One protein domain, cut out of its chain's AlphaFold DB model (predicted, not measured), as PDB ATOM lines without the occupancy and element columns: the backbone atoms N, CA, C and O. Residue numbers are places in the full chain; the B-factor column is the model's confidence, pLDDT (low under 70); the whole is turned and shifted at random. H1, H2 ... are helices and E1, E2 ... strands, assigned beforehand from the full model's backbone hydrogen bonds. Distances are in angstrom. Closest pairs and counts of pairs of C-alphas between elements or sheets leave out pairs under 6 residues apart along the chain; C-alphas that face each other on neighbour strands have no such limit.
ATOM      1  N   VAL A  11     284.717 282.188 338.922       88.25
ATOM      2  CA  VAL A  11     285.700 281.366 339.623       88.25
ATOM      3  C   VAL A  11     285.268 279.905 339.541       88.25
ATOM      4  O   VAL A  11     284.106 279.586 339.786       88.25
ATOM      5  N   VAL A  12     286.188 279.001 339.215       90.12
ATOM      6  CA  VAL A  12     285.994 277.558 339.393       90.12
ATOM      7  C   VAL A  12     286.847 277.092 340.567       90.12
ATOM      8  O   VAL A  12     288.058 277.312 340.587       90.12
ATOM      9  N   LEU A  13     286.180 276.459 341.529       89.62
ATOM     10  CA  LEU A  13     286.748 275.810 342.703       89.62
ATOM     11  C   LEU A  13     286.686 274.294 342.486       89.62
ATOM     12  O   LEU A  13     285.616 273.784 342.155       89.62
ATOM     13  N   PHE A  14     287.777 273.564 342.703       89.44
ATOM     14  CA  PHE A  14     287.730 272.098 342.805       89.44
ATOM     15  C   PHE A  14     287.536 271.711 344.274       89.44
ATOM     16  O   PHE A  14     288.047 272.403 345.158       89.44
ATOM     17  N   ALA A  15     286.807 270.633 344.554       87.94
ATOM     18  CA  ALA A  15     286.521 270.193 345.921       87.94
ATOM     19  C   ALA A  15     286.560 268.663 346.048       87.94
ATOM     20  O   ALA A  15     286.366 267.951 345.060       87.94
ATOM     21  N   THR A  16     286.806 268.153 347.258       86.81
ATOM     22  CA  THR A  16     286.893 266.706 347.505       86.81
ATOM     23  C   THR A  16     285.558 266.017 347.233       86.81
ATOM     24  O   THR A  16     284.523 266.352 347.813       86.81
ATOM     25  N   ALA A  17     285.584 265.034 346.335       82.69
ATOM     26  CA  ALA A  17     284.440 264.198 346.012       82.69
ATOM     27  C   ALA A  17     284.626 262.794 346.609       82.69
ATOM     28  O   ALA A  17     285.645 262.160 346.331       82.69
ATOM     29  N   PRO A  18     283.660 262.255 347.378       87.44
ATOM     30  CA  PRO A  18     283.565 260.809 347.545       87.44
ATOM     31  C   PRO A  18     283.349 260.153 346.176       87.44
ATOM     32  O   PRO A  18     282.513 260.614 345.392       87.44
ATOM     33  N   LYS A  19     284.080 259.070 345.886       85.69
ATOM     34  CA  LYS A  19     283.944 258.368 344.606       85.69
ATOM     35  C   LYS A  19     282.516 257.863 344.413       85.69
ATOM     36  O   LYS A  19     281.918 257.303 345.331       85.69
ATOM     37  N   LEU A  20     281.998 257.951 343.188       87.00
ATOM     38  CA  LEU A  20     280.640 257.487 342.879       87.00
ATOM     39  C   LEU A  20     280.468 255.965 343.064       87.00
ATOM     40  O   LEU A  20     279.351 255.509 343.312       87.00
ATOM     41  N   GLU A  21     281.554 255.186 342.995       87.69
ATOM     42  CA  GLU A  21     281.542 253.739 343.250       87.69
ATOM     43  C   GLU A  21     281.276 253.381 344.723       87.69
ATOM     44  O   GLU A  21     280.521 252.443 344.979       87.69
ATOM     45  N   ASP A  22     281.781 254.160 345.684       91.69
ATOM     46  CA  ASP A  22     281.653 253.913 347.134       91.69
ATOM     47  C   ASP A  22     280.300 254.363 347.720       91.69
ATOM     48  O   ASP A  22     279.966 254.086 348.879       91.69
ATOM     49  N   LEU A  23     279.494 255.048 346.908       94.81
ATOM     50  CA  LEU A  23     278.192 255.593 347.274       94.81
ATOM     51  C   LEU A  23     277.033 254.685 346.848       94.81
ATOM     52  O   LEU A  23     277.109 253.891 345.910       94.81
ATOM     53  N   CYS A  24     275.891 254.870 347.504       95.31
ATOM     54  CA  CYS A  24     274.598 254.394 347.031       95.31
ATOM     55  C   CYS A  24     273.558 255.514 347.104       95.31
ATOM     56  O   CYS A  24     273.561 256.320 348.038       95.31
ATOM     57  N   CYS A  25     272.633 255.528 346.143       97.81
ATOM     58  CA  CYS A  25     271.438 256.357 346.199       97.81
ATOM     59  C   CYS A  25     270.208 255.486 346.476       97.81
ATOM     60  O   CYS A  25     270.050 254.408 345.898       97.81
ATOM     61  N   ILE A  26     269.326 255.976 347.343       97.75
ATOM     62  CA  ILE A  26     267.997 255.415 347.581       97.75
ATOM     63  C   ILE A  26     266.914 256.425 347.214       97.75
ATOM     64  O   ILE A  26     267.099 257.640 347.324       97.75
ATOM     65  N   ILE A  27     265.761 255.898 346.815       97.81
ATOM     66  CA  ILE A  27     264.495 256.620 346.815       97.81
ATOM     67  C   ILE A  27     263.788 256.296 348.129       97.81
ATOM     68  O   ILE A  27     263.431 255.147 348.399       97.81
ATOM     69  N   VAL A  28     263.587 257.330 348.936       97.56
ATOM     70  CA  VAL A  28     262.784 257.299 350.157       97.56
ATOM     71  C   VAL A  28     261.375 257.770 349.814       97.56
ATOM     72  O   VAL A  28     261.221 258.822 349.193       97.56
ATOM     73  N   GLN A  29     260.356 257.018 350.223       96.25
ATOM     74  CA  GLN A  29     258.950 257.389 350.088       96.25
ATOM     75  C   GLN A  29     258.393 257.879 351.433       96.25
ATOM     76  O   GLN A  29     258.651 257.307 352.492       96.25
ATOM     77  N   ILE A  30     257.622 258.959 351.378       94.44
ATOM     78  CA  ILE A  30     256.891 259.544 352.501       94.44
ATOM     79  C   ILE A  30     255.488 258.937 352.508       94.44
ATOM     80  O   ILE A  30     254.844 258.865 351.459       94.44
ATOM     81  N   ASN A  31     254.998 258.531 353.679       88.12
ATOM     82  CA  ASN A  31     253.635 258.029 353.814       88.12
ATOM     83  C   ASN A  31     252.618 259.151 353.479       88.12
ATOM     84  O   ASN A  31     252.584 260.160 354.186       88.12
ATOM     85  N   PRO A  32     251.780 259.007 352.429       79.62
ATOM     86  CA  PRO A  32     250.842 260.051 352.007       79.62
ATOM     87  C   PRO A  32     249.653 260.233 352.964       79.62
ATOM     88  O   PRO A  32     248.933 261.218 352.846       79.62
ATOM     89  N   LEU A  33     249.445 259.301 353.902       82.12
ATOM     90  CA  LEU A  33     248.419 259.369 354.948       82.12
ATOM     91  C   LEU A  33     248.950 260.004 356.246       82.12
ATOM     92  O   LEU A  33     248.225 260.105 357.237       82.12
ATOM     93  N   GLU A  34     250.221 260.412 356.287       82.94
ATOM     94  CA  GLU A  34     250.786 261.061 357.464       82.94
ATOM     95  C   GLU A  34     250.226 262.481 357.624       82.94
ATOM     96  O   GLU A  34     250.376 263.329 356.746       82.94
ATOM     97  N   LYS A  35     249.621 262.772 358.783       80.94
ATOM     98  CA  LYS A  35     249.147 264.122 359.111       80.94
ATOM     99  C   LYS A  35     250.310 265.121 359.058       80.94
ATOM    100  O   LYS A  35     251.194 265.090 359.914       80.94
ATOM    101  N   HIS A  36     250.265 266.026 358.083       84.94
ATOM    102  CA  HIS A  36     251.251 267.092 357.939       84.94
ATOM    103  C   HIS A  36     251.294 268.000 359.182       84.94
ATOM    104  O   HIS A  36     250.278 268.274 359.827       84.94
ATOM    105  N   ASP A  37     252.472 268.554 359.464       86.06
ATOM    106  CA  ASP A  37     252.615 269.697 360.364       86.06
ATOM    107  C   ASP A  37     251.836 270.915 359.835       86.06
ATOM    108  O   ASP A  37     251.778 271.164 358.630       86.06
ATOM    109  N   ILE A  38     251.323 271.753 360.739       85.50
ATOM    110  CA  ILE A  38     250.548 272.964 360.413       85.50
ATOM    111  C   ILE A  38     251.307 274.064 359.633       85.50
ATOM    112  O   ILE A  38     250.721 275.090 359.313       85.50
ATOM    113  N   SER A  39     252.582 273.878 359.261       87.19
ATOM    114  CA  SER A  39     253.302 274.717 358.279       87.19
ATOM    115  C   SER A  39     253.377 274.103 356.867       87.19
ATOM    116  O   SER A  39     253.744 274.791 355.911       87.19
ATOM    117  N   ALA A  40     252.989 272.836 356.702       90.56
ATOM    118  CA  ALA A  40     253.105 272.065 355.467       90.56
ATOM    119  C   ALA A  40     251.732 271.797 354.819       90.56
ATOM    120  O   ALA A  40     251.244 270.674 354.747       90.56
ATOM    121  N   LYS A  41     251.100 272.860 354.312       89.62
ATOM    122  CA  LYS A  41     249.719 272.838 353.780       89.62
ATOM    123  C   LYS A  41     249.489 271.996 352.502       89.62
ATOM    124  O   LYS A  41     248.355 271.884 352.066       89.62
ATOM    125  N   SER A  42     250.525 271.416 351.894       89.88
ATOM    126  CA  SER A  42     250.433 270.560 350.699       89.88
ATOM    127  C   SER A  42     251.466 269.432 350.773       89.88
ATOM    128  O   SER A  42     252.455 269.550 351.499       89.88
ATOM    129  N   SER A  43     251.284 268.348 350.011       91.19
ATOM    130  CA  SER A  43     252.252 267.236 349.979       91.19
ATOM    131  C   SER A  43     253.636 267.693 349.501       91.19
ATOM    132  O   SER A  43     254.646 267.239 350.026       91.19
ATOM    133  N   TYR A  44     253.692 268.673 348.587       91.44
ATOM    134  CA  TYR A  44     254.944 269.330 348.197       91.44
ATOM    135  C   TYR A  44     255.626 270.008 349.398       91.44
ATOM    136  O   TYR A  44     256.809 269.782 349.646       91.44
ATOM    137  N   HIS A  45     254.890 270.769 350.218       93.06
ATOM    138  CA  HIS A  45     255.462 271.335 351.444       93.06
ATOM    139  C   HIS A  45     255.955 270.256 352.418       93.06
ATOM    140  O   HIS A  45     256.982 270.447 353.070       93.06
ATOM    141  N   TRP A  46     255.234 269.134 352.527       94.44
ATOM    142  CA  TRP A  46     255.604 268.025 353.408       94.44
ATOM    143  C   TRP A  46     256.887 267.334 352.938       94.44
ATOM    144  O   TRP A  46     257.789 267.115 353.743       94.44
ATOM    145  N   GLN A  47     257.032 267.113 351.630       95.44
ATOM    146  CA  GLN A  47     258.257 266.631 350.993       95.44
ATOM    147  C   GLN A  47     259.461 267.540 351.277       95.44
ATOM    148  O   GLN A  47     260.509 267.060 351.715       95.44
ATOM    149  N   ILE A  48     259.309 268.854 351.078       95.62
ATOM    150  CA  ILE A  48     260.365 269.842 351.347       95.62
ATOM    151  C   ILE A  48     260.751 269.833 352.833       95.62
ATOM    152  O   ILE A  48     261.945 269.804 353.150       95.62
ATOM    153  N   LEU A  49     259.767 269.795 353.741       95.50
ATOM    154  CA  LEU A  49     260.007 269.725 355.184       95.50
ATOM    155  C   LEU A  49     260.737 268.436 355.578       95.50
ATOM    156  O   LEU A  49     261.762 268.519 356.248       95.50
ATOM    157  N   LYS A  50     260.250 267.263 355.153       95.56
ATOM    158  CA  LYS A  50     260.850 265.954 355.464       95.56
ATOM    159  C   LYS A  50     262.282 265.852 354.944       95.56
ATOM    160  O   LYS A  50     263.165 265.423 355.682       95.56
ATOM    161  N   CYS A  51     262.534 266.313 353.717       97.50
ATOM    162  CA  CYS A  51     263.875 266.329 353.135       97.50
ATOM    163  C   CYS A  51     264.829 267.240 353.920       97.50
ATOM    164  O   CYS A  51     265.968 266.856 354.180       97.50
ATOM    165  N   ARG A  52     264.375 268.432 354.334       96.94
ATOM    166  CA  ARG A  52     265.190 269.357 355.142       96.94
ATOM    167  C   ARG A  52     265.395 268.841 356.563       96.94
ATOM    168  O   ARG A  52     266.508 268.924 357.065       96.94
ATOM    169  N   GLN A  53     264.366 268.271 357.190       95.50
ATOM    170  CA  GLN A  53     264.474 267.631 358.501       95.50
ATOM    171  C   GLN A  53     265.533 266.528 358.476       95.50
ATOM    172  O   GLN A  53     266.406 266.536 359.336       95.50
ATOM    173  N   LEU A  54     265.490 265.651 357.466       96.56
ATOM    174  CA  LEU A  54     266.459 264.578 357.273       96.56
ATOM    175  C   LEU A  54     267.895 265.126 357.165       96.56
ATOM    176  O   LEU A  54     268.749 264.698 357.936       96.56
ATOM    177  N   ILE A  55     268.131 266.133 356.312       96.81
ATOM    178  CA  ILE A  55     269.434 266.821 356.162       96.81
ATOM    179  C   ILE A  55     269.928 267.444 357.482       96.81
ATOM    180  O   ILE A  55     271.107 267.357 357.802       96.81
ATOM    181  N   PHE A  56     269.048 268.067 358.271       95.19
ATOM    182  CA  PHE A  56     269.442 268.679 359.547       95.19
ATOM    183  C   PHE A  56     269.620 267.674 360.698       95.19
ATOM    184  O   PHE A  56     270.201 268.038 361.719       95.19
ATOM    185  N   THR A  57     269.133 266.435 360.566       94.50
ATOM    186  CA  THR A  57     269.393 265.353 361.533       94.50
ATOM    187  C   THR A  57     270.577 264.465 361.156       94.50
ATOM    188  O   THR A  57     271.145 263.823 362.033       94.50
ATOM    189  N   GLU A  58     270.949 264.416 359.877       93.62
ATOM    190  CA  GLU A  58     271.883 263.438 359.322       93.62
ATOM    191  C   GLU A  58     272.974 264.130 358.500       93.62
ATOM    192  O   GLU A  58     272.724 264.611 357.400       93.62
ATOM    193  N   LEU A  59     274.197 264.166 359.035       88.00
ATOM    194  CA  LEU A  59     275.340 264.841 358.401       88.00
ATOM    195  C   LEU A  59     276.126 263.929 357.438       88.00
ATOM    196  O   LEU A  59     276.867 264.414 356.590       88.00
ATOM    197  N   ASP A  60     275.951 262.609 357.538       93.12
ATOM    198  CA  ASP A  60     276.633 261.608 356.701       93.12
ATOM    199  C   ASP A  60     275.888 261.301 355.383       93.12
ATOM    200  O   ASP A  60     276.106 260.263 354.755       93.12
ATOM    201  N   ILE A  61     275.000 262.201 354.945       96.69
ATOM    202  CA  ILE A  61     274.179 262.070 353.733       96.69
ATOM    203  C   ILE A  61     274.137 263.383 352.936       96.69
ATOM    204  O   ILE A  61     274.425 264.455 353.460       96.69
ATOM    205  N   ILE A  62     273.676 263.308 351.687       97.56
ATOM    206  CA  ILE A  62     273.099 264.447 350.951       97.56
ATOM    207  C   ILE A  62     271.742 264.028 350.374       97.56
ATOM    208  O   ILE A  62     271.543 262.854 350.054       97.56
ATOM    209  N   ALA A  63     270.794 264.956 350.241       98.31
ATOM    210  CA  ALA A  63     269.440 264.634 349.784       98.31
ATOM    211  C   ALA A  63     268.792 265.741 348.939       98.31
ATOM    212  O   ALA A  63     269.146 266.914 349.054       98.31
ATOM    213  N   SER A  64     267.802 265.374 348.120       98.19
ATOM    214  CA  SER A  64     266.904 266.321 347.444       98.19
ATOM    215  C   SER A  64     265.474 265.777 347.291       98.19
ATOM    216  O   SER A  64     265.267 264.566 347.167       98.19
ATOM    217  N   PRO A  65     264.455 266.656 347.271       97.50
ATOM    218  CA  PRO A  65     263.097 266.289 346.876       97.50
ATOM    219  C   PRO A  65     263.074 265.828 345.409       97.50
ATOM    220  O   PRO A  65     263.607 266.504 344.526       97.50
ATOM    221  N   VAL A  66     262.420 264.700 345.119       94.50
ATOM    222  CA  VAL A  66     262.226 264.235 343.736       94.50
ATOM    223  C   VAL A  66     261.275 265.187 343.002       94.50
ATOM    224  O   VAL A  66     260.114 265.358 343.385       94.50
ATOM    225  N   PHE A  67     261.752 265.808 341.920       86.69
ATOM    226  CA  PHE A  67     260.944 266.739 341.132       86.69
ATOM    227  C   PHE A  67     259.722 266.046 340.504       86.69
ATOM    228  O   PHE A  67     259.814 264.924 340.009       86.69
ATOM    229  N   ARG A  68     258.575 266.741 340.510       84.06
ATOM    230  CA  ARG A  68     257.248 266.257 340.070       84.06
ATOM    231  C   ARG A  68     256.694 265.058 340.851       84.06
ATOM    232  O   ARG A  68     255.638 264.554 340.485       84.06
ATOM    233  N   ASN A  69     257.351 264.614 341.922       88.38
ATOM    234  CA  ASN A  69     256.875 263.516 342.753       88.38
ATOM    235  C   ASN A  69     256.848 263.931 344.231       88.38
ATOM    236  O   ASN A  69     257.807 263.741 344.974       88.38
ATOM    237  N   ASN A  70     255.715 264.496 344.647       88.50
ATOM    238  CA  ASN A  70     255.533 265.160 345.941       88.50
ATOM    239  C   ASN A  70     255.512 264.211 347.164       88.50
ATOM    240  O   ASN A  70     255.124 264.642 348.247       88.50
ATOM    241  N   ASN A  71     255.892 262.934 347.025       91.94
ATOM    242  CA  ASN A  71     256.068 262.016 348.155       91.94
ATOM    243  C   ASN A  71     257.389 261.225 348.130       91.94
ATOM    244  O   ASN A  71     257.527 260.277 348.900       91.94
ATOM    245  N   ARG A  72     258.379 261.613 347.306       95.88
ATOM    246  CA  ARG A  72     259.688 260.934 347.238       95.88
ATOM    247  C   ARG A  72     260.880 261.864 347.451       95.88
ATOM    248  O   ARG A  72     260.858 263.031 347.062       95.88
ATOM    249  N   ILE A  73     261.947 261.332 348.039       98.19
ATOM    250  CA  ILE A  73     263.220 262.019 348.307       98.19
ATOM    251  C   ILE A  73     264.363 261.136 347.787       98.19
ATOM    252  O   ILE A  73     264.397 259.940 348.080       98.19
ATOM    253  N   HIS A  74     265.304 261.710 347.037       98.38
ATOM    254  CA  HIS A  74     266.594 261.072 346.775       98.38
ATOM    255  C   HIS A  74     267.509 261.288 347.979       98.38
ATOM    256  O   HIS A  74     267.651 262.419 348.443       98.38
ATOM    257  N   VAL A  75     268.154 260.225 348.459       98.38
ATOM    258  CA  VAL A  75     269.167 260.297 349.524       98.38
ATOM    259  C   VAL A  75     270.408 259.539 349.068       98.38
ATOM    260  O   VAL A  75     270.293 258.423 348.560       98.38
ATOM    261  N   ILE A  76     271.587 260.140 349.227       97.94
ATOM    262  CA  ILE A  76     272.886 259.568 348.850       97.94
ATOM    263  C   ILE A  76     273.772 259.495 350.092       97.94
ATOM    264  O   ILE A  76     273.844 260.446 350.872       97.94
ATOM    265  N   MET A  77     274.452 258.366 350.265       97.19
ATOM    266  CA  MET A  77     275.368 258.092 351.375       97.19
ATOM    267  C   MET A  77     276.422 257.062 350.959       97.19
ATOM    268  O   MET A  77     276.281 256.438 349.903       97.19
ATOM    269  N   SER A  78     277.450 256.847 351.781       96.25
ATOM    270  CA  SER A  78     278.379 255.731 351.571       96.25
ATOM    271  C   SER A  78     277.671 254.382 351.739       96.25
ATOM    272  O   SER A  78     276.765 254.232 352.566       96.25
ATOM    273  N   ARG A  79     278.107 253.363 350.986       95.25
ATOM    274  CA  ARG A  79     277.581 251.990 351.124       95.25
ATOM    275  C   ARG A  79     277.761 251.454 352.544       95.25
ATOM    276  O   ARG A  79     276.875 250.778 353.054       95.25
ATOM    277  N   GLN A  80     278.866 251.806 353.205       94.50
ATOM    278  CA  GLN A  80     279.119 251.464 354.606       94.50
ATOM    279  C   GLN A  80     278.033 252.028 355.537       94.50
ATOM    280  O   GLN A  80     277.506 251.295 356.375       94.50
ATOM    281  N   TYR A  81     277.644 253.299 355.367       96.06
ATOM    282  CA  TYR A  81     276.592 253.904 356.188       96.06
ATOM    283  C   TYR A  81     275.220 253.272 355.922       96.06
ATOM    284  O   TYR A  81     274.500 252.953 356.870       96.06
ATOM    285  N   TYR A  82     274.886 253.006 354.657       96.06
ATOM    286  CA  TYR A  82     273.650 252.310 354.282       96.06
ATOM    287  C   TYR A  82     273.568 250.890 354.866       96.06
ATOM    288  O   TYR A  82     272.533 250.504 355.415       96.06
ATOM    289  N   ASN A  83     274.669 250.136 354.813       95.50
ATOM    290  CA  ASN A  83     274.755 248.773 355.341       95.50
ATOM    291  C   ASN A  83     274.718 248.715 356.881       95.50
ATOM    292  O   ASN A  83     274.432 247.659 357.436       95.50
ATOM    293  N   SER A  84     274.966 249.828 357.584       96.06
ATOM    294  CA  SER A  84     274.956 249.872 359.057       96.06
ATOM    295  C   SER A  84     273.568 249.726 359.702       96.06
ATOM    296  O   SER A  84     273.469 249.631 360.922       96.06
ATOM    297  N   GLY A  85     272.481 249.793 358.924       94.06
ATOM    298  CA  GLY A  85     271.112 249.835 359.454       94.06
ATOM    299  C   GLY A  85     270.697 251.195 360.047       94.06
ATOM    300  O   GLY A  85     269.522 251.395 360.366       94.06
ATOM    301  N   SER A  86     271.630 252.145 360.191       94.38
ATOM    302  CA  SER A  86     271.383 253.445 360.830       94.38
ATOM    303  C   SER A  86     270.301 254.243 360.107       94.38
ATOM    304  O   SER A  86     269.314 254.655 360.724       94.38
ATOM    305  N   ILE A  87     270.459 254.451 358.795       95.69
ATOM    306  CA  ILE A  87     269.537 255.272 358.001       95.69
ATOM    307  C   ILE A  87     268.118 254.684 358.005       95.69
ATOM    308  O   ILE A  87     267.152 255.428 358.133       95.69
ATOM    309  N   GLN A  88     267.979 253.358 357.991       95.50
ATOM    310  CA  GLN A  88     266.705 252.640 358.059       95.50
ATOM    311  C   GLN A  88     265.963 252.956 359.371       95.50
ATOM    312  O   GLN A  88     264.798 253.355 359.344       95.50
ATOM    313  N   GLN A  89     266.647 252.882 360.522       94.75
ATOM    314  CA  GLN A  89     266.062 253.264 361.818       94.75
ATOM    315  C   GLN A  89     265.653 254.744 361.865       94.75
ATOM    316  O   GLN A  89     264.667 255.108 362.509       94.75
ATOM    317  N   LYS A  90     266.439 255.614 361.223       94.81
ATOM    318  CA  LYS A  90     266.239 257.067 361.213       94.81
ATOM    319  C   LYS A  90     265.062 257.465 360.316       94.81
ATOM    320  O   LYS A  90     264.225 258.255 360.744       94.81
ATOM    321  N   LEU A  91     264.915 256.835 359.151       95.81
ATOM    322  CA  LEU A  91     263.744 256.973 358.279       95.81
ATOM    323  C   LEU A  91     262.463 256.446 358.948       95.81
ATOM    324  O   LEU A  91     261.456 257.153 358.948       95.81
ATOM    325  N   GLY A  92     262.521 255.295 359.630       93.38
ATOM    326  CA  GLY A  92     261.390 254.765 360.406       93.38
ATOM    327  C   GLY A  92     260.912 255.726 361.505       93.38
ATOM    328  O   GLY A  92     259.720 256.010 361.610       93.38
ATOM    329  N   LYS A  93     261.842 256.337 362.259       92.50
ATOM    330  CA  LYS A  93     261.538 257.409 363.237       92.50
ATOM    331  C   LYS A  93     260.908 258.656 362.596       92.50
ATOM    332  O   LYS A  93     260.215 259.404 363.282       92.50
ATOM    333  N   LEU A  94     261.133 258.876 361.301       91.31
ATOM    334  CA  LEU A  94     260.549 259.957 360.505       91.31
ATOM    335  C   LEU A  94     259.308 259.525 359.696       91.31
ATOM    336  O   LEU A  94     258.825 260.330 358.901       91.31
ATOM    337  N   LYS A  95     258.779 258.305 359.894       91.88
ATOM    338  CA  LYS A  95     257.642 257.729 359.140       91.88
ATOM    339  C   LYS A  95     257.846 257.757 357.616       91.88
ATOM    340  O   LYS A  95     256.930 258.050 356.846       91.88
ATOM    341  N   MET A  96     259.076 257.476 357.197       95.19
ATOM    342  CA  MET A  96     259.475 257.330 355.800       95.19
ATOM    343  C   MET A  96     260.059 255.936 355.564       95.19
ATOM    344  O   MET A  96     260.701 255.364 356.445       95.19
ATOM    345  N   GLU A  97     259.871 255.413 354.359       95.00
ATOM    346  CA  GLU A  97     260.246 254.050 353.978       95.00
ATOM    347  C   GLU A  97     261.212 254.073 352.789       95.00
ATOM    348  O   GLU A  97     261.177 254.981 351.958       95.00
ATOM    349  N   ILE A  98     262.101 253.082 352.694       96.88
ATOM    350  CA  ILE A  98     262.988 252.941 351.533       96.88
ATOM    351  C   ILE A  98     262.217 252.196 350.449       96.88
ATOM    352  O   ILE A  98     261.913 251.019 350.612       96.88
ATOM    353  N   GLN A  99     261.919 252.871 349.340       95.88
ATOM    354  CA  GLN A  99     261.216 252.252 348.218       95.88
ATOM    355  C   GLN A  99     262.151 251.361 347.397       95.88
ATOM    356  O   GLN A  99     261.787 250.249 347.026       95.88
ATOM    357  N   GLN A 100     263.335 251.877 347.060       94.25
ATOM    358  CA  GLN A 100     264.312 251.189 346.218       94.25
ATOM    359  C   GLN A 100     265.686 251.863 346.295       94.25
ATOM    360  O   GLN A 100     265.789 253.069 346.531       94.25
ATOM    361  N   THR A 101     266.741 251.105 346.006       95.69
ATOM    362  CA  THR A 101     268.015 251.665 345.539       95.69
ATOM    363  C   THR A 101     267.882 252.134 344.084       95.69
ATOM    364  O   THR A 101     267.026 251.662 343.329       95.69
ATOM    365  N   VAL A 102     268.722 253.086 343.675       94.44
ATOM    366  CA  VAL A 102     268.843 253.535 342.279       94.44
ATOM    367  C   VAL A 102     270.301 253.766 341.902       94.44
ATOM    368  O   VAL A 102     271.124 254.140 342.740       94.44
ATOM    369  N   THR A 103     270.614 253.572 340.621       92.31
ATOM    370  CA  THR A 103     271.922 253.903 340.050       92.31
ATOM    371  C   THR A 103     272.211 255.386 340.260       92.31
ATOM    372  O   THR A 103     271.466 256.249 339.788       92.31
ATOM    373  N   LEU A 104     273.297 255.687 340.971       92.88
ATOM    374  CA  LEU A 104     273.751 257.057 341.157       92.88
ATOM    375  C   LEU A 104     274.236 257.618 339.813       92.88
ATOM    376  O   LEU A 104     275.008 256.982 339.103       92.88
ATOM    377  N   SER A 105     273.770 258.814 339.470       91.56
ATOM    378  CA  SER A 105     274.223 259.571 338.302       91.56
ATOM    379  C   SER A 105     274.590 260.988 338.723       91.56
ATOM    380  O   SER A 105     274.037 261.503 339.700       91.56
ATOM    381  N   ASN A 106     275.479 261.634 337.963       90.94
ATOM    382  CA  ASN A 106     275.957 262.995 338.227       90.94
ATOM    383  C   ASN A 106     274.786 263.964 338.453       90.94
ATOM    384  O   ASN A 106     274.790 264.696 339.430       90.94
ATOM    385  N   ALA A 107     273.723 263.870 337.648       92.19
ATOM    386  CA  ALA A 107     272.520 264.692 337.789       92.19
ATOM    387  C   ALA A 107     271.794 264.533 339.144       92.19
ATOM    388  O   ALA A 107     271.265 265.509 339.675       92.19
ATOM    389  N   ILE A 108     271.750 263.319 339.710       94.38
ATOM    390  CA  ILE A 108     271.152 263.071 341.034       94.38
ATOM    391  C   ILE A 108     272.108 263.563 342.130       94.38
ATOM    392  O   ILE A 108     271.662 264.196 343.086       94.38
ATOM    393  N   TYR A 109     273.417 263.343 341.968       94.38
ATOM    394  CA  TYR A 109     274.447 263.831 342.888       94.38
ATOM    395  C   TYR A 109     274.458 265.366 342.984       94.38
ATOM    396  O   TYR A 109     274.305 265.921 344.070       94.38
ATOM    397  N   GLU A 110     274.540 266.049 341.842       94.50
ATOM    398  CA  GLU A 110     274.503 267.509 341.699       94.50
ATOM    399  C   GLU A 110     273.214 268.098 342.296       94.50
ATOM    400  O   GLU A 110     273.270 269.097 343.015       94.50
ATOM    401  N   ALA A 111     272.055 267.463 342.073       95.75
ATOM    402  CA  ALA A 111     270.782 267.899 342.647       95.75
ATOM    403  C   ALA A 111     270.734 267.747 344.180       95.75
ATOM    404  O   ALA A 111     270.352 268.691 344.875       95.75
ATOM    405  N   CYS A 112     271.132 266.585 344.713       97.38
ATOM    406  CA  CYS A 112     271.209 266.338 346.156       97.38
ATOM    407  C   CYS A 112     272.199 267.279 346.845       97.38
ATOM    408  O   CYS A 112     271.870 267.866 347.876       97.38
ATOM    409  N   LEU A 113     273.389 267.470 346.273       96.19
ATOM    410  CA  LEU A 113     274.410 268.325 346.866       96.19
ATOM    411  C   LEU A 113     274.009 269.804 346.809       96.19
ATOM    412  O   LEU A 113     274.066 270.482 347.834       96.19
ATOM    413  N   ARG A 114     273.508 270.295 345.664       96.81
ATOM    414  CA  ARG A 114     273.000 271.673 345.539       96.81
ATOM    415  C   ARG A 114     271.902 271.952 346.563       96.81
ATOM    416  O   ARG A 114     271.952 272.977 347.237       96.81
ATOM    417  N   TYR A 115     270.926 271.052 346.697       97.75
ATOM    418  CA  TYR A 115     269.834 271.216 347.658       97.75
ATOM    419  C   TYR A 115     270.326 271.151 349.112       97.75
ATOM    420  O   TYR A 115     269.885 271.944 349.942       97.75
ATOM    421  N   THR A 116     271.284 270.269 349.413       97.88
ATOM    422  CA  THR A 116     271.876 270.140 350.754       97.88
ATOM    423  C   THR A 116     272.678 271.385 351.146       97.88
ATOM    424  O   THR A 116     272.461 271.923 352.231       97.88
ATOM    425  N   ILE A 117     273.504 271.933 350.246       97.12
ATOM    426  CA  ILE A 117     274.215 273.207 350.460       97.12
ATOM    427  C   ILE A 117     273.215 274.353 350.677       97.12
ATOM    428  O   ILE A 117     273.319 275.073 351.669       97.12
ATOM    429  N   LEU A 118     272.199 274.494 349.813       97.31
ATOM    430  CA  LEU A 118     271.150 275.516 349.966       97.31
ATOM    431  C   LEU A 118     270.368 275.375 351.286       97.31
ATOM    432  O   LEU A 118     269.918 276.374 351.848       97.31
ATOM    433  N   ALA A 119     270.207 274.154 351.802       97.44
ATOM    434  CA  ALA A 119     269.581 273.917 353.096       97.44
ATOM    435  C   ALA A 119     270.480 274.341 354.267       97.44
ATOM    436  O   ALA A 119     270.021 275.106 355.116       97.44
ATOM    437  N   LEU A 120     271.736 273.883 354.297       97.25
ATOM    438  CA  LEU A 120     272.679 274.087 355.407       97.25
ATOM    439  C   LEU A 120     273.233 275.523 355.494       97.25
ATOM    440  O   LEU A 120     273.498 276.016 356.596       97.25
ATOM    441  N   MET A 121     273.372 276.206 354.354       97.69
ATOM    442  CA  MET A 121     273.868 277.588 354.277       97.69
ATOM    443  C   MET A 121     272.853 278.624 354.778       97.69
ATOM    444  O   MET A 121     273.246 279.668 355.307       97.69
ATOM    445  N   ALA A 122     271.550 278.350 354.677       96.62
ATOM    446  CA  ALA A 122     270.521 279.249 355.188       96.62
ATOM    447  C   ALA A 122     270.482 279.228 356.739       96.62
ATOM    448  O   ALA A 122     270.501 278.158 357.348       96.62
ATOM    449  N   PRO A 123     270.380 280.383 357.432       96.44
ATOM    450  CA  PRO A 123     270.069 281.711 356.907       96.44
ATOM    451  C   PRO A 123     271.299 282.613 356.687       96.44
ATOM    452  O   PRO A 123     271.150 283.831 356.673       96.44
ATOM    453  N   ILE A 124     272.521 282.075 356.601       97.75
ATOM    454  CA  ILE A 124     273.719 282.904 356.373       97.75
ATOM    455  C   ILE A 124     273.808 283.310 354.901       97.75
ATOM    456  O   ILE A 124     274.007 284.486 354.618       97.75
ATOM    457  N   TRP A 125     273.548 282.372 353.988       98.12
ATOM    458  CA  TRP A 125     273.339 282.640 352.566       98.12
ATOM    459  C   TRP A 125     271.958 282.118 352.156       98.12
ATOM    460  O   TRP A 125     271.632 280.954 352.390       98.12
ATOM    461  N   ASN A 126     271.126 282.987 351.583       97.56
ATOM    462  CA  ASN A 126     269.696 282.750 351.373       97.56
ATOM    463  C   ASN A 126     269.366 282.768 349.879       97.56
ATOM    464  O   ASN A 126     269.743 283.707 349.182       97.56
ATOM    465  N   GLN A 127     268.646 281.761 349.377       96.88
ATOM    466  CA  GLN A 127     268.287 281.712 347.957       96.88
ATOM    467  C   GLN A 127     267.339 282.862 347.577       96.88
ATOM    468  O   GLN A 127     266.282 283.017 348.193       96.88
ATOM    469  N   ALA A 128     267.687 283.610 346.529       96.56
ATOM    470  CA  ALA A 128     266.840 284.590 345.856       96.56
ATOM    471  C   ALA A 128     267.013 284.429 344.331       96.56
ATOM    472  O   ALA A 128     268.050 284.763 343.761       96.56
ATOM    473  N   GLY A 129     266.006 283.856 343.670       95.00
ATOM    474  CA  GLY A 129     266.095 283.406 342.281       95.00
ATOM    475  C   GLY A 129     267.083 282.244 342.125       95.00
ATOM    476  O   GLY A 129     266.942 281.197 342.763       95.00
ATOM    477  N   GLU A 130     268.078 282.429 341.261       94.62
ATOM    478  CA  GLU A 130     269.221 281.521 341.061       94.62
ATOM    479  C   GLU A 130     270.422 281.826 341.984       94.62
ATOM    480  O   GLU A 130     271.338 281.005 342.088       94.62
ATOM    481  N   TYR A 131     270.400 282.973 342.673       96.94
ATOM    482  CA  TYR A 131     271.490 283.496 343.500       96.94
ATOM    483  C   TYR A 131     271.315 283.129 344.979       96.94
ATOM    484  O   TYR A 131     270.213 282.836 345.448       96.94
ATOM    485  N   MET A 132     272.406 283.201 345.736       98.06
ATOM    486  CA  MET A 132     272.436 283.121 347.195       98.06
ATOM    487  C   MET A 132     272.921 284.465 347.749       98.06
ATOM    488  O   MET A 132     274.029 284.889 347.433       98.06
ATOM    489  N   VAL A 133     272.104 285.138 348.561       97.56
ATOM    490  CA  VAL A 133     272.385 286.471 349.129       97.56
ATOM    491  C   VAL A 133     272.815 286.338 350.589       97.56
ATOM    492  O   VAL A 133     272.146 285.656 351.374       97.56
ATOM    493  N   GLN A 134     273.930 286.971 350.956       97.56
ATOM    494  CA  GLN A 134     274.506 286.900 352.298       97.56
ATOM    495  C   GLN A 134     273.705 287.741 353.309       97.56
ATOM    496  O   GLN A 134     273.225 288.832 353.006       97.56
ATOM    497  N   GLY A 135     273.613 287.245 354.544       95.88
ATOM    498  CA  GLY A 135     273.081 287.954 355.705       95.88
ATOM    499  C   GLY A 135     271.769 287.374 356.238       95.88
ATOM    500  O   GLY A 135     270.792 287.199 355.516       95.88
ATOM    501  N   ARG A 136     271.696 287.153 357.559       93.81
ATOM    502  CA  ARG A 136     270.493 286.607 358.229       93.81
ATOM    503  C   ARG A 136     269.258 287.499 358.096       93.81
ATOM    504  O   ARG A 136     268.140 286.992 358.095       93.81
ATOM    505  N   ASN A 137     269.479 288.805 357.952       91.19
ATOM    506  CA  ASN A 137     268.447 289.841 357.902       91.19
ATOM    507  C   ASN A 137     268.278 290.443 356.492       91.19
ATOM    508  O   ASN A 137     267.694 291.516 356.365       91.19
ATOM    509  N   PHE A 138     268.770 289.769 355.440       94.56
ATOM    510  CA  PHE A 138     268.816 290.264 354.052       94.56
ATOM    511  C   PHE A 138     267.476 290.804 353.505       94.56
ATOM    512  O   PHE A 138     267.466 291.694 352.659       94.56
ATOM    513  N   LEU A 139     266.336 290.334 354.035       93.75
ATOM    514  CA  LEU A 139     264.990 290.832 353.709       93.75
ATOM    515  C   LEU A 139     264.742 292.306 354.086       93.75
ATOM    516  O   LEU A 139     263.827 292.908 353.533       93.75
ATOM    517  N   HIS A 140     265.532 292.873 355.001       89.56
ATOM    518  CA  HIS A 140     265.417 294.259 355.475       89.56
ATOM    519  C   HIS A 140     266.566 295.157 354.981       89.56
ATOM    520  O   HIS A 140     266.578 296.354 355.263       89.56
ATOM    521  N   SER A 141     267.560 294.598 354.280       88.81
ATOM    522  CA  SER A 141     268.768 295.335 353.905       88.81
ATOM    523  C   SER A 141     268.503 296.300 352.754       88.81
ATOM    524  O   SER A 141     268.355 295.890 351.604       88.81
ATOM    525  N   GLN A 142     268.509 297.598 353.054       86.06
ATOM    526  CA  GLN A 142     268.478 298.644 352.031       86.06
ATOM    527  C   GLN A 142     269.842 298.866 351.357       86.06
ATOM    528  O   GLN A 142     269.894 299.473 350.285       86.06
ATOM    529  N   SER A 143     270.940 298.403 351.964       90.38
ATOM    530  CA  SER A 143     272.296 298.484 351.413       90.38
ATOM    531  C   SER A 143     272.605 297.308 350.466       90.38
ATOM    532  O   SER A 143     271.985 296.244 350.585       90.38
ATOM    533  N   PRO A 144     273.561 297.467 349.528       93.31
ATOM    534  CA  PRO A 144     274.025 296.375 348.677       93.31
ATOM    535  C   PRO A 144     274.695 295.275 349.507       93.31
ATOM    536  O   PRO A 144     275.592 295.546 350.306       93.31
ATOM    537  N   MET A 145     274.272 294.037 349.280       95.69
ATOM    538  CA  MET A 145     274.742 292.835 349.964       95.69
ATOM    539  C   MET A 145     275.657 292.018 349.061       95.69
ATOM    540  O   MET A 145     275.540 292.051 347.834       95.69
ATOM    541  N   ASN A 146     276.534 291.236 349.678       96.69
ATOM    542  CA  ASN A 146     277.322 290.222 348.990       96.69
ATOM    543  C   ASN A 146     276.390 289.083 348.532       96.69
ATOM    544  O   ASN A 146     275.457 288.703 349.244       96.69
ATOM    545  N   ALA A 147     276.616 288.547 347.337       97.12
ATOM    546  CA  ALA A 147     275.854 287.429 346.792       97.12
ATOM    547  C   ALA A 147     276.733 286.541 345.908       97.12
ATOM    548  O   ALA A 147     277.769 286.974 345.410       97.12
ATOM    549  N   VAL A 148     276.297 285.304 345.682       96.88
ATOM    550  CA  VAL A 148     276.908 284.408 344.695       96.88
ATOM    551  C   VAL A 148     275.854 283.771 343.798       96.88
ATOM    552  O   VAL A 148     274.784 283.378 344.267       96.88
ATOM    553  N   LYS A 149     276.170 283.594 342.514       96.25
ATOM    554  CA  LYS A 149     275.585 282.505 341.716       96.25
ATOM    555  C   LYS A 149     276.465 281.275 341.916       96.25
ATOM    556  O   LYS A 149     277.688 281.397 341.920       96.25
ATOM    557  N   MET A 150     275.850 280.111 342.107       95.06
ATOM    558  CA  MET A 150     276.557 278.844 342.312       95.06
ATOM    559  C   MET A 150     276.048 277.800 341.320       95.06
ATOM    560  O   MET A 150     274.839 277.576 341.211       95.06
ATOM    561  N   GLU A 151     276.967 277.103 340.661       94.06
ATOM    562  CA  GLU A 151     276.732 275.872 339.903       94.06
ATOM    563  C   GLU A 151     277.690 274.780 340.389       94.06
ATOM    564  O   GLU A 151     278.781 275.069 340.874       94.06
ATOM    565  N   ILE A 152     277.273 273.520 340.288       93.06
ATOM    566  CA  ILE A 152     278.037 272.347 340.728       93.06
ATOM    567  C   ILE A 152     278.058 271.372 339.555       93.06
ATOM    568  O   ILE A 152     277.028 271.208 338.899       93.06
ATOM    569  N   GLY A 153     279.198 270.736 339.300       90.75
ATOM    570  CA  GLY A 153     279.317 269.708 338.275       90.75
ATOM    571  C   GLY A 153     280.319 268.617 338.642       90.75
ATOM    572  O   GLY A 153     281.311 268.866 339.328       90.75
ATOM    573  N   MET A 154     280.050 267.407 338.154       86.12
ATOM    574  CA  MET A 154     280.917 266.235 338.296       86.12
ATOM    575  C   MET A 154     281.540 265.854 336.947       86.12
ATOM    576  O   MET A 154     280.818 265.662 335.960       86.12
ATOM    577  N   LYS A 155     282.866 265.682 336.888       81.06
ATOM    578  CA  LYS A 155     283.586 265.261 335.674       81.06
ATOM    579  C   LYS A 155     284.815 264.422 336.033       81.06
ATOM    580  O   LYS A 155     285.708 264.927 336.689       81.06
ATOM    581  N   CYS A 156     284.908 263.199 335.499       67.75
ATOM    582  CA  CYS A 156     286.066 262.309 335.706       67.75
ATOM    583  C   CYS A 156     286.400 262.126 337.201       67.75
ATOM    584  O   CYS A 156     287.549 262.265 337.601       67.75
ATOM    585  N   ASP A 157     285.356 261.908 338.006       72.31
ATOM    586  CA  ASP A 157     285.355 261.833 339.476       72.31
ATOM    587  C   ASP A 157     285.849 263.085 340.236       72.31
ATOM    588  O   ASP A 157     285.662 263.176 341.448       72.31
ATOM    589  N   GLU A 158     286.334 264.122 339.543       81.50
ATOM    590  CA  GLU A 158     286.517 265.459 340.111       81.50
ATOM    591  C   GLU A 158     285.164 266.178 340.276       81.50
ATOM    592  O   GLU A 158     284.339 266.234 339.353       81.50
ATOM    593  N   MET A 159     284.963 266.801 341.439       89.38
ATOM    594  CA  MET A 159     283.881 267.755 341.679       89.38
ATOM    595  C   MET A 159     284.393 269.185 341.522       89.38
ATOM    596  O   MET A 159     285.421 269.557 342.094       89.38
ATOM    597  N   PHE A 160     283.628 270.014 340.813       90.69
ATOM    598  CA  PHE A 160     283.868 271.449 340.744       90.69
ATOM    599  C   PHE A 160     282.622 272.257 341.115       90.69
ATOM    600  O   PHE A 160     281.486 271.888 340.803       90.69
ATOM    601  N   ILE A 161     282.858 273.396 341.761       92.88
ATOM    602  CA  ILE A 161     281.857 274.404 342.098       92.88
ATOM    603  C   ILE A 161     282.235 275.676 341.341       92.88
ATOM    604  O   ILE A 161     283.292 276.265 341.570       92.88
ATOM    605  N   ALA A 162     281.383 276.089 340.409       92.88
ATOM    606  CA  ALA A 162     281.516 277.365 339.724       92.88
ATOM    607  C   ALA A 162     280.775 278.446 340.520       92.88
ATOM    608  O   ALA A 162     279.593 278.294 340.839       92.88
TER     609      ALA A 162
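AT A GLANCE: This is residues 11 to 162 of the 651 residues of the protein "Hypothetical protein" of Timema poppense (UniProt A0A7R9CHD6). Helix H4 sits between two strongly twisted sheets, running across the strands of the four-stranded sheet E3 E4 E2 E5 and along the long strand E8 of the five-stranded sheet E1 E9 E8 E7 E6. H1 and H3 cover the other face of the four-stranded sheet, which gives three layers there, while the five-stranded sheet has H4 on one face and makes two layers with it. The printed part has 152 residues with four named helices and nine named strands, in the order E1 E2 H1 E3 E4 H2 H3 E5 H4 E6 E7 E8 E9, and both sheets are all antiparallel. The class is mixed, helices and strands. The whole is compact, with a radius of gyration of the C-alphas of 16.5 A and spans of 48 by 44 by 25 A.

HOW THE PARTS SIT: E1, residues 11 to 15, is an edge strand and the antiparallel neighbour of E9, residues 158 to 162, with N 13 and O 161 2.9 A apart, within hydrogen-bond range. E2, residues 23 to 30, is an inner strand of the other sheet. H1, residues 43 to 57, is on that sheet at a height of 8.2 A, over E4, residues 72 to 78, and along it at 6 degrees on the local plane. The edge strand E3, residues 62 to 65, forms a hairpin with E4, with N 64 and O 74 3.0 A apart, and E4 pairs with E2, with N 26 and O 75 2.9 A apart. H2, residues 79 to 83, only grazes this sheet. H3, residues 86 to 93, is on the same face as H1, 7.1 A over the sheet, over the edge strand E5, residues 96 to 102; N 29 of E2 and O 97 of E5 are 2.8 A apart. E2, H1, E3 and E4, H2 H3, E5 are split strand-helix-strand units, two strands running the same way with another strand between them, each with a right-handed crossover. H4, residues 106 to 121, is on the opposite face from H1 and H3, at a height of 6.0 A, and stands at 85 degrees to E3 on the local plane; the C-alphas of Ala 63 and Cys 112, the closest, are 4.4 A apart. H1 and H4 touch, about perpendicular at 75 degrees, the closest C-alphas being those of Arg 52 and Ala 119, 6.7 A apart. H4 is also on the sheet of E1, at a height of 7.7 A, over E8, residues 145 to 155, along it at 17 degrees on the local plane. E6, residues 125 to 128, E7, residues 131 to 134, E8 and E9 form a meander, each strand the antiparallel neighbour of the one before, with N 126 and O 133, N 132 and O 148, and N 153 and O 160 at 2.9, 2.8 and 3.0 A. In H1, H2, H3 and H4 every O i to N i+4 pair is within hydrogen-bond range.

IN THESE COORDINATES: E1 begins at C-alpha 11, (285.700, 281.366, 339.623). Among the longer elements, E2 measures 22.3 A from first to last C-alpha, H1 20.8 A, E4 19.9 A, E5 16.9 A, H4 21.8 A and E8 32.3 A. H4 begins at C-alpha 106, (275.957, 262.995, 338.227). E9 ends at C-alpha 162, (281.516, 277.365, 339.724).

THE WHOLE: The C-alphas farthest apart are those of Asn 83 and Gln 142, 50.4 A. The first and last printed C-alphas are 5.8 A apart. The printed part has no cut. The link from E2 to H1, residues 31 to 42, is long. The mean pLDDT of the printed part is 93.0, and residue 156 alone is under 70.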